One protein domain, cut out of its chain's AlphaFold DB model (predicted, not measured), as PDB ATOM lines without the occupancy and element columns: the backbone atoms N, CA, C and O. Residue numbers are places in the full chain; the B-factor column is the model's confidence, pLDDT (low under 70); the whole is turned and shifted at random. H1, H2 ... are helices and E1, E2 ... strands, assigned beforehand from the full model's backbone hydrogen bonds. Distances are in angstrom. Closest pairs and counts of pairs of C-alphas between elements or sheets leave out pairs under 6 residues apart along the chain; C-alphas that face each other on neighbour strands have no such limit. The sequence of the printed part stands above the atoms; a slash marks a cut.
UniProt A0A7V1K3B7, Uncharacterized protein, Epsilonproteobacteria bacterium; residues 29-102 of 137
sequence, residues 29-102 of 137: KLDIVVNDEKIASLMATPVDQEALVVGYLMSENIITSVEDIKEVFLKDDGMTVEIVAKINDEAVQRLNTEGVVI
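AT A GLANCE: This is residues 29 to 102 of the 137 residues of an uncharacterized protein of Epsilonproteobacteria bacterium (UniProt A0A7V1K3B7). A twisted sheet of four strands curls round one helix, H1, which covers one face. The short helix H2 only grazes the sheet, and the tail after it folds back to pair with E2. The printed part has 74 residues, with two named helices and four named strands in the order E1, E2, H1, E3, E4, H2; the mixed sheet runs E2, E1, E4, E3, and the class is mixed, helices and strands. It is compact, with a radius of gyration of the C-alphas of 11.2 A, and spans 28 by 26 by 20 A.

IN THESE COORDINATES: E1, residues 29 to 34, begins at C-alpha 29 (-51.806, -15.928, 34.797) and is 16.2 A long. E2, residues 37 to 44, measures 19.9 A. H1, residues 49 to 59, measures 15.1 A. E3 is residues 69 to 74, 14.3 A, and E4 residues 80 to 85, 15.8 A. H2, residues 89 to 95, 10.0 A, ends at C-alpha 95 (-49.074, -32.160, 28.743).

HOW THE PARTS SIT: E1 and E2 form an antiparallel hairpin at 151 degrees, with N 32 and O 40 3.0 A apart. E1 and E4 are parallel at 21 degrees, with N 83 and O 33 at 2.8 A. E3 and E4 form an antiparallel hairpin at 171 degrees, with N 73 and O 82 at 3.0 A. E2, H1, E3 make a split strand-helix-strand unit, two strands running the same way with E1 and E4 between them, and a right-handed crossover. The closest C-alphas of H1 and E3 are those of Glu 50 and Leu 74, 6.5 A. H1 and H2 are apart. In H1 and H2 every O i to N i+4 pair is within hydrogen-bond range.

THE WHOLE: The C-alphas farthest apart, of Asp 76 and Glu 90, are 30.5 A apart. The printed part has no cut and no long link. Residues 95 to 102 have pLDDT under 70.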
ATOM      1  N   LYS A  29     -51.616 -14.764  35.657       92.62
ATOM      2  CA  LYS A  29     -51.806 -15.928  34.797       92.62
ATOM      3  C   LYS A  29     -51.161 -15.641  33.448       92.62
ATOM      4  O   LYS A  29     -51.667 -14.796  32.723       92.62
ATOM      5  N   LEU A  30     -50.068 -16.329  33.146       94.19
ATOM      6  CA  LEU A  30     -49.383 -16.267  31.865       94.19
ATOM      7  C   LEU A  30     -49.836 -17.435  30.987       94.19
ATOM      8  O   LEU A  30     -49.555 -18.592  31.298       94.19
ATOM      9  N   ASP A  31     -50.554 -17.140  29.914       94.00
ATOM     10  CA  ASP A  31     -50.987 -18.117  28.926       94.00
ATOM     11  C   ASP A  31     -49.901 -18.324  27.862       94.00
ATOM     12  O   ASP A  31     -49.309 -17.366  27.363       94.00
ATOM     13  N   ILE A  32     -49.653 -19.591  27.522       94.25
ATOM     14  CA  ILE A  32     -48.682 -19.996  26.506       94.25
ATOM     15  C   ILE A  32     -49.444 -20.526  25.301       94.25
ATOM     16  O   ILE A  32     -50.154 -21.533  25.401       94.25
ATOM     17  N   VAL A  33     -49.280 -19.851  24.168       95.06
ATOM     18  CA  VAL A  33     -49.883 -20.226  22.892       95.06
ATOM     19  C   VAL A  33     -48.766 -20.560  21.915       95.06
ATOM     20  O   VAL A  33     -47.881 -19.741  21.682       95.06
ATOM     21  N   VAL A  34     -48.794 -21.764  21.351       94.81
ATOM     22  CA  VAL A  34     -47.816 -22.220  20.364       94.81
ATOM     23  C   VAL A  34     -48.546 -22.625  19.094       94.81
ATOM     24  O   VAL A  34     -49.450 -23.451  19.152       94.81
ATOM     25  N   ASN A  35     -48.164 -22.050  17.951       95.44
ATOM     26  CA  ASN A  35     -48.801 -22.309  16.652       95.44
ATOM     27  C   ASN A  35     -50.340 -22.185  16.701       95.44
ATOM     28  O   ASN A  35     -51.055 -23.080  16.255       95.44
ATOM     29  N   ASP A  36     -50.836 -21.086  17.281       93.94
ATOM     30  CA  ASP A  36     -52.265 -20.777  17.472       93.94
ATOM     31  C   ASP A  36     -53.030 -21.707  18.439       93.94
ATOM     32  O   ASP A  36     -54.236 -21.540  18.638       93.94
ATOM     33  N   GLU A  37     -52.348 -22.646  19.101       91.88
ATOM     34  CA  GLU A  37     -52.937 -23.533  20.103       91.88
ATOM     35  C   GLU A  37     -52.458 -23.174  21.512       91.88
ATOM     36  O   GLU A  37     -51.265 -23.046  21.788       91.88
ATOM     37  N   LYS A  38     -53.399 -23.025  22.446       91.06
ATOM     38  CA  LYS A  38     -53.065 -22.822  23.854       91.06
ATOM     39  C   LYS A  38     -52.615 -24.140  24.476       91.06
ATOM     40  O   LYS A  38     -53.439 -25.026  24.683       91.06
ATOM     41  N   ILE A  39     -51.347 -24.215  24.865       87.69
ATOM     42  CA  ILE A  39     -50.758 -25.443  25.413       87.69
ATOM     43  C   ILE A  39     -50.721 -25.474  26.947       87.69
ATOM     44  O   ILE A  39     -50.767 -26.546  27.540       87.69
ATOM     45  N   ALA A  40     -50.620 -24.316  27.610       87.50
ATOM     46  CA  ALA A  40     -50.438 -24.242  29.060       87.50
ATOM     47  C   ALA A  40     -50.794 -22.857  29.627       87.50
ATOM     48  O   ALA A  40     -50.932 -21.866  28.904       87.50
ATOM     49  N   SER A  41     -50.911 -22.796  30.953       89.06
ATOM     50  CA  SER A  41     -50.979 -21.552  31.723       89.06
ATOM     51  C   SER A  41     -50.083 -21.662  32.954       89.06
ATOM     52  O   SER A  41     -50.191 -22.638  33.701       89.06
ATOM     53  N   LEU A  42     -49.269 -20.641  33.211       87.94
ATOM     54  CA  LEU A  42     -48.390 -20.541  34.378       87.94
ATOM     55  C   LEU A  42     -48.866 -19.423  35.311       87.94
ATOM     56  O   LEU A  42     -49.378 -18.402  34.857       87.94
ATOM     57  N   MET A  43     -48.675 -19.587  36.617       89.56
ATOM     58  CA  MET A  43     -48.635 -18.452  37.541       89.56
ATOM     59  C   MET A  43     -47.214 -17.883  37.558       89.56
ATOM     60  O   MET A  43     -46.273 -18.614  37.866       89.56
ATOM     61  N   ALA A  44     -47.044 -16.607  37.211       91.19
ATOM     62  CA  ALA A  44     -45.723 -15.997  37.069       91.19
ATOM     63  C   ALA A  44     -45.698 -14.536  37.526       91.19
ATOM     64  O   ALA A  44     -46.711 -13.843  37.509       91.19
ATOM     65  N   THR A  45     -44.518 -14.047  37.898       94.31
ATOM     66  CA  THR A  45     -44.289 -12.598  38.010       94.31
ATOM     67  C   THR A  45     -44.166 -12.026  36.589       94.31
ATOM     68  O   THR A  45     -43.551 -12.688  35.755       94.31
ATOM     69  N   PRO A  46     -44.735 -10.847  36.264       94.56
ATOM     70  CA  PRO A  46     -44.699 -10.285  34.909       94.56
ATOM     71  C   PRO A  46     -43.326  -9.666  34.577       94.56
ATOM     72  O   PRO A  46     -43.220  -8.460  34.350       94.56
ATOM     73  N   VAL A  47     -42.282 -10.494  34.608       94.88
ATOM     74  CA  VAL A  47     -40.889 -10.169  34.275       94.88
ATOM     75  C   VAL A  47     -40.370 -11.259  33.349       94.88
ATOM     76  O   VAL A  47     -40.571 -12.440  33.632       94.88
ATOM     77  N   ASP A  48     -39.721 -10.856  32.255       95.75
ATOM     78  CA  ASP A  48     -39.080 -11.743  31.280       95.75
ATOM     79  C   ASP A  48     -39.980 -12.897  30.796       95.75
ATOM     80  O   ASP A  48     -39.529 -14.027  30.600       95.75
ATOM     81  N   GLN A  49     -41.276 -12.623  30.599       96.31
ATOM     82  CA  GLN A  49     -42.273 -13.645  30.262       96.31
ATOM     83  C   GLN A  49     -41.904 -14.456  29.015       96.31
ATOM     84  O   GLN A  49     -42.139 -15.659  28.976       96.31
ATOM     85  N   GLU A  50     -41.299 -13.827  28.010       96.94
ATOM     86  CA  GLU A  50     -40.844 -14.509  26.796       96.94
ATOM     87  C   GLU A  50     -39.757 -15.544  27.113       96.94
ATOM     88  O   GLU A  50     -39.862 -16.698  26.699       96.94
ATOM     89  N   ALA A  51     -38.760 -15.171  27.922       96.38
ATOM     90  CA  ALA A  51     -37.693 -16.075  28.347       96.38
ATOM     91  C   ALA A  51     -38.231 -17.220  29.218       96.38
ATOM     92  O   ALA A  51     -37.841 -18.373  29.026       96.38
ATOM     93  N   LEU A  52     -39.164 -16.921  30.131       95.19
ATOM     94  CA  LEU A  52     -39.844 -17.933  30.942       95.19
ATOM     95  C   LEU A  52     -40.549 -18.967  30.059       95.19
ATOM     96  O   LEU A  52     -40.420 -20.168  30.292       95.19
ATOM     97  N   VAL A  53     -41.280 -18.510  29.044       94.94
ATOM     98  CA  VAL A  53     -42.014 -19.404  28.150       94.94
ATOM     99  C   VAL A  53     -41.064 -20.250  27.313       94.94
ATOM    100  O   VAL A  53     -41.258 -21.460  27.247       94.94
ATOM    101  N   VAL A  54     -40.002 -19.673  26.748       96.06
ATOM    102  CA  VAL A  54     -38.979 -20.445  26.019       96.06
ATOM    103  C   VAL A  54     -38.364 -21.526  26.914       96.06
ATOM    104  O   VAL A  54     -38.321 -22.694  26.527       96.06
ATOM    105  N   GLY A  55     -37.962 -21.171  28.138       93.56
ATOM    106  CA  GLY A  55     -37.408 -22.129  29.098       93.56
ATOM    107  C   GLY A  55     -38.397 -23.231  29.488       93.56
ATOM    108  O   GLY A  55     -38.004 -24.392  29.618       93.56
ATOM    109  N   TYR A  56     -39.684 -22.898  29.619       91.69
ATOM    110  CA  TYR A  56     -40.746 -23.868  29.880       91.69
ATOM    111  C   TYR A  56     -40.899 -24.866  28.724       91.69
ATOM    112  O   TYR A  56     -40.875 -26.075  28.955       91.69
ATOM    113  N   LEU A  57     -40.973 -24.384  27.476       91.25
ATOM    114  CA  LEU A  57     -41.082 -25.247  26.294       91.25
ATOM    115  C   LEU A  57     -39.885 -26.202  26.161       91.25
ATOM    116  O   LEU A  57     -40.070 -27.359  25.781       91.25
ATOM    117  N   MET A  58     -38.671 -25.736  26.475       90.81
ATOM    118  CA  MET A  58     -37.467 -26.577  26.475       90.81
ATOM    119  C   MET A  58     -37.505 -27.626  27.589       90.81
ATOM    120  O   MET A  58     -37.180 -28.788  27.355       90.81
ATOM    121  N   SER A  59     -37.934 -27.234  28.792       85.81
ATOM    122  CA  SER A  59     -37.997 -28.121  29.963       85.81
ATOM    123  C   SER A  59     -38.988 -29.269  29.770       85.81
ATOM    124  O   SER A  59     -38.724 -30.392  30.190       85.81
ATOM    125  N   GLU A  60     -40.098 -29.003  29.082       84.75
ATOM    126  CA  GLU A  60     -41.099 -30.015  28.731       84.75
ATOM    127  C   GLU A  60     -40.793 -30.742  27.407       84.75
ATOM    128  O   GLU A  60     -41.596 -31.548  26.933       84.75
ATOM    129  N   ASN A  61     -39.628 -30.481  26.796       87.31
ATOM    130  CA  ASN A  61     -39.196 -31.062  25.520       87.31
ATOM    131  C   ASN A  61     -40.201 -30.832  24.367       87.31
ATOM    132  O   ASN A  61     -40.314 -31.646  23.446       87.31
ATOM    133  N   ILE A  62     -40.940 -29.719  24.423       89.94
ATOM    134  CA  ILE A  62     -41.833 -29.254  23.351       89.94
ATOM    135  C   ILE A  62     -41.001 -28.666  22.214       89.94
ATOM    136  O   ILE A  62     -41.295 -28.928  21.052       89.94
ATOM    137  N   ILE A  63     -39.946 -27.922  22.553       92.81
ATOM    138  CA  ILE A  63     -38.889 -27.507  21.623       92.81
ATOM    139  C   ILE A  63     -37.566 -28.116  22.084       92.81
ATOM    140  O   ILE A  63     -37.305 -28.205  23.284       92.81
ATOM    141  N   THR A  64     -36.735 -28.554  21.142       88.25
ATOM    142  CA  THR A  64     -35.437 -29.168  21.464       88.25
ATOM    143  C   THR A  64     -34.314 -28.141  21.417       88.25
ATOM    144  O   THR A  64     -33.333 -28.273  22.146       88.25
ATOM    145  N   SER A  65     -34.465 -27.109  20.585       90.62
ATOM    146  CA  SER A  65     -33.475 -26.052  20.435       90.62
ATOM    147  C   SER A  65     -34.124 -24.689  20.231       90.62
ATOM    148  O   SER A  65     -35.253 -24.589  19.753       90.62
ATOM    149  N   VAL A  66     -33.398 -23.620  20.555       91.81
ATOM    150  CA  VAL A  66     -33.875 -22.246  20.327       91.81
ATOM    151  C   VAL A  66     -34.039 -21.935  18.837       91.81
ATOM    152  O   VAL A  66     -34.885 -21.130  18.470       91.81
ATOM    153  N   GLU A  67     -33.297 -22.624  17.966       95.25
ATOM    154  CA  GLU A  67     -33.410 -22.531  16.507       95.25
ATOM    155  C   GLU A  67     -34.744 -23.065  15.969       95.25
ATOM    156  O   GLU A  67     -35.109 -22.764  14.831       95.25
ATOM    157  N   ASP A  68     -35.485 -23.851  16.759       94.00
ATOM    158  CA  ASP A  68     -36.825 -24.299  16.380       94.00
ATOM    159  C   ASP A  68     -37.863 -23.165  16.490       94.00
ATOM    160  O   ASP A  68     -38.952 -23.276  15.917       94.00
ATOM    161  N   ILE A  69     -37.542 -22.068  17.188       96.88
ATOM    162  CA  ILE A  69     -38.407 -20.896  17.352       96.88
ATOM    163  C   ILE A  69     -38.233 -19.957  16.156       96.88
ATOM    164  O   ILE A  69     -37.135 -19.502  15.847       96.88
ATOM    165  N   LYS A  70     -39.345 -19.622  15.502       97.31
ATOM    166  CA  LYS A  70     -39.398 -18.593  14.455       97.31
ATOM    167  C   LYS A  70     -39.706 -17.224  15.039       97.31
ATOM    168  O   LYS A  70     -39.063 -16.248  14.674       97.31
ATOM    169  N   GLU A  71     -40.698 -17.165  15.923       97.31
ATOM    170  CA  GLU A  71     -41.192 -15.926  16.520       97.31
ATOM    171  C   GLU A  71     -41.614 -16.180  17.969       97.31
ATOM    172  O   GLU A  71     -42.163 -17.236  18.287       97.31
ATOM    173  N   VAL A  72     -41.359 -15.198  18.830       97.12
ATOM    174  CA  VAL A  72     -41.866 -15.110  20.200       97.12
ATOM    175  C   VAL A  72     -42.276 -13.666  20.432       97.12
ATOM    176  O   VAL A  72     -41.518 -12.757  20.092       97.12
ATOM    177  N   PHE A  73     -43.475 -13.445  20.958       96.38
ATOM    178  CA  PHE A  73     -43.887 -12.106  21.356       96.38
ATOM    179  C   PHE A  73     -44.929 -12.134  22.472       96.38
ATOM    180  O   PHE A  73     -45.893 -12.907  22.463       96.38
ATOM    181  N   LEU A  74     -44.736 -11.245  23.440       97.06
ATOM    182  CA  LEU A  74     -45.711 -10.931  24.477       97.06
ATOM    183  C   LEU A  74     -46.843 -10.059  23.907       97.06
ATOM    184  O   LEU A  74     -46.597  -9.031  23.278       97.06
ATOM    185  N   LYS A  75     -48.097 -10.443  24.157       96.50
ATOM    186  CA  LYS A  75     -49.271  -9.630  23.811       96.50
ATOM    187  C   LYS A  75     -49.355  -8.369  24.665       96.50
ATOM    188  O   LYS A  75     -48.864  -8.314  25.790       96.50
ATOM    189  N   ASP A  76     -50.100  -7.388  24.159       93.38
ATOM    190  CA  ASP A  76     -50.339  -6.102  24.830       93.38
ATOM    191  C   ASP A  76     -50.973  -6.239  26.228       93.38
ATOM    192  O   ASP A  76     -50.822  -5.357  27.074       93.38
ATOM    193  N   ASP A  77     -51.676  -7.346  26.495       91.94
ATOM    194  CA  ASP A  77     -52.253  -7.642  27.809       91.94
ATOM    195  C   ASP A  77     -51.195  -7.993  28.875       91.94
ATOM    196  O   ASP A  77     -51.487  -7.958  30.075       91.94
ATOM    197  N   GLY A  78     -49.962  -8.302  28.458       93.25
ATOM    198  CA  GLY A  78     -48.860  -8.740  29.312       93.25
ATOM    199  C   GLY A  78     -49.073 -10.106  29.971       93.25
ATOM    200  O   GLY A  78     -48.320 -10.455  30.883       93.25
ATOM    201  N   MET A  79     -50.097 -10.846  29.546       95.00
ATOM    202  CA  MET A  79     -50.580 -12.093  30.142       95.00
ATOM    203  C   MET A  79     -50.599 -13.254  29.145       95.00
ATOM    204  O   MET A  79     -50.844 -14.383  29.557       95.00
ATOM    205  N   THR A  80     -50.299 -13.013  27.871       96.81
ATOM    206  CA  THR A  80     -50.226 -14.058  26.844       96.81
ATOM    207  C   THR A  80     -48.923 -13.949  26.063       96.81
ATOM    208  O   THR A  80     -48.613 -12.884  25.534       96.81
ATOM    209  N   VAL A  81     -48.179 -15.049  25.953       97.69
ATOM    210  CA  VAL A  81     -47.032 -15.161  25.038       97.69
ATOM    211  C   VAL A  81     -47.419 -16.091  23.897       97.69
ATOM    212  O   VAL A  81     -47.820 -17.235  24.128       97.69
ATOM    213  N   GLU A  82     -47.286 -15.588  22.674       97.75
ATOM    214  CA  GLU A  82     -47.443 -16.368  21.449       97.75
ATOM    215  C   GLU A  82     -46.073 -16.748  20.895       97.75
ATOM    216  O   GLU A  82     -45.161 -15.922  20.812       97.75
ATOM    217  N   ILE A  83     -45.937 -18.019  20.525       97.19
ATOM    218  CA  ILE A  83     -44.739 -18.575  19.906       97.19
ATOM    219  C   ILE A  83     -45.114 -19.295  18.615       97.19
ATOM    220  O   ILE A  83     -46.026 -20.118  18.573       97.19
ATOM    221  N   VAL A  84     -44.339 -19.034  17.567       97.56
ATOM    222  CA  VAL A  84     -44.345 -19.836  16.344       97.56
ATOM    223  C   VAL A  84     -43.070 -20.660  16.346       97.56
ATOM    224  O   VAL A  84     -41.974 -20.110  16.255       97.56
ATOM    225  N   ALA A  85     -43.197 -21.980  16.444       96.62
ATOM    226  CA  ALA A  85     -42.046 -22.870  16.551       96.62
ATOM    227  C   ALA A  85     -42.311 -24.236  15.917       96.62
ATOM    228  O   ALA A  85     -43.449 -24.681  15.768       96.62
ATOM    229  N   LYS A  86     -41.235 -24.932  15.556       96.38
ATOM    230  CA  LYS A  86     -41.287 -26.366  15.289       96.38
ATOM    231  C   LYS A  86     -41.360 -27.099  16.631       96.38
ATOM    232  O   LYS A  86     -40.470 -26.943  17.459       96.38
ATOM    233  N   ILE A  87     -42.411 -27.887  16.831       93.94
ATOM    234  CA  ILE A  87     -42.691 -28.539  18.114       93.94
ATOM    235  C   ILE A  87     -42.688 -30.063  18.022       93.94
ATOM    236  O   ILE A  87     -42.854 -30.644  16.949       93.94
ATOM    237  N   ASN A  88     -42.516 -30.701  19.174       90.75
ATOM    238  CA  ASN A  88     -42.749 -32.120  19.382       90.75
ATOM    239  C   ASN A  88     -44.202 -32.356  19.828       90.75
ATOM    240  O   ASN A  88     -44.529 -32.213  21.008       90.75
ATOM    241  N   ASP A  89     -45.068 -32.757  18.896       87.31
ATOM    242  CA  ASP A  89     -46.495 -32.984  19.168       87.31
ATOM    243  C   ASP A  89     -46.742 -34.061  20.239       87.31
ATOM    244  O   ASP A  89     -47.690 -33.961  21.018       87.31
ATOM    245  N   GLU A  90     -45.874 -35.076  20.346       85.56
ATOM    246  CA  GLU A  90     -45.995 -36.094  21.399       85.56
ATOM    247  C   GLU A  90     -45.769 -35.501  22.796       85.56
ATOM    248  O   GLU A  90     -46.406 -35.931  23.760       85.56
ATOM    249  N   ALA A  91     -44.867 -34.522  22.920       82.75
ATOM    250  CA  ALA A  91     -44.614 -33.831  24.182       82.75
ATOM    251  C   ALA A  91     -45.823 -32.978  24.591       82.75
ATOM    252  O   ALA A  91     -46.267 -33.052  25.736       82.75
ATOM    253  N   VAL A  92     -46.430 -32.264  23.636       82.31
ATOM    254  CA  VAL A  92     -47.662 -31.489  23.864       82.31
ATOM    255  C   VAL A  92     -48.822 -32.397  24.284       82.31
ATOM    256  O   VAL A  92     -49.523 -32.110  25.251       82.31
ATOM    257  N   GLN A  93     -48.991 -33.557  23.644       77.94
ATOM    258  CA  GLN A  93     -50.037 -34.512  24.029       77.94
ATOM    259  C   GLN A  93     -49.858 -35.075  25.445       77.94
ATOM    260  O   GLN A  93     -50.850 -35.345  26.122       77.94
ATOM    261  N   ARG A  94     -48.618 -35.236  25.930       70.94
ATOM    262  CA  ARG A  94     -48.352 -35.653  27.322       70.94
ATOM    263  C   ARG A  94     -48.724 -34.575  28.337       70.94
ATOM    264  O   ARG A  94     -49.033 -34.912  29.479       70.94
ATOM    265  N   LEU A  95     -48.705 -33.311  27.922       68.25
ATOM    266  CA  LEU A  95     -49.074 -32.160  28.743       68.25
ATOM    267  C   LEU A  95     -50.578 -31.904  28.813       68.25
ATOM    268  O   LEU A  95     -50.984 -31.177  29.715       68.25
ATOM    269  N   ASN A  96     -51.388 -32.505  27.927       56.72
ATOM    270  CA  ASN A  96     -52.845 -32.318  27.822       56.72
ATOM    271  C   ASN A  96     -53.629 -32.831  29.048       56.72
ATOM    272  O   ASN A  96     -54.453 -33.743  28.996       56.72
ATOM    273  N   THR A  97     -53.391 -32.192  30.184       51.62
ATOM    274  CA  THR A  97     -54.254 -32.143  31.350       51.62
ATOM    275  C   THR A  97     -54.447 -30.657  31.622       51.62
ATOM    276  O   THR A  97     -53.465 -29.975  31.874       51.62
ATOM    277  N   GLU A  98     -55.683 -30.164  31.543       50.66
ATOM    278  CA  GLU A  98     -56.131 -28.761  31.670       50.66
ATOM    279  C   GLU A  98     -55.789 -28.104  33.034       50.66
ATOM    280  O   GLU A  98     -56.648 -27.628  33.780       50.66
ATOM    281  N   GLY A  99     -54.521 -28.137  33.427       55.75
ATOM    282  CA  GLY A  99     -54.002 -27.681  34.699       55.75
ATOM    283  C   GLY A  99     -53.220 -26.395  34.520       55.75
ATOM    284  O   GLY A  99     -52.321 -26.301  33.694       55.75
ATOM    285  N   VAL A 100     -53.542 -25.399  35.337       54.19
ATOM    286  CA  VAL A 100     -52.660 -24.248  35.531       54.19
ATOM    287  C   VAL A 100     -51.486 -24.707  36.394       54.19
ATOM    288  O   VAL A 100     -51.711 -25.224  37.492       54.19
ATOM    289  N   VAL A 101     -50.252 -24.507  35.925       64.38
ATOM    290  CA  VAL A 101     -49.052 -24.725  36.741       64.38
ATOM    291  C   VAL A 101     -48.950 -23.558  37.717       64.38
ATOM    292  O   VAL A 101     -48.738 -22.410  37.325       64.38
ATOM    293  N   ILE A 102     -49.178 -23.839  38.996       59.34
ATOM    294  CA  ILE A 102     -49.100 -22.838  40.062       59.34
ATOM    295  C   ILE A 102     -47.678 -22.768  40.628       59.34
ATOM    296  O   ILE A 102     -46.971 -23.770  40.661       59.34
TER     297      ILE A 102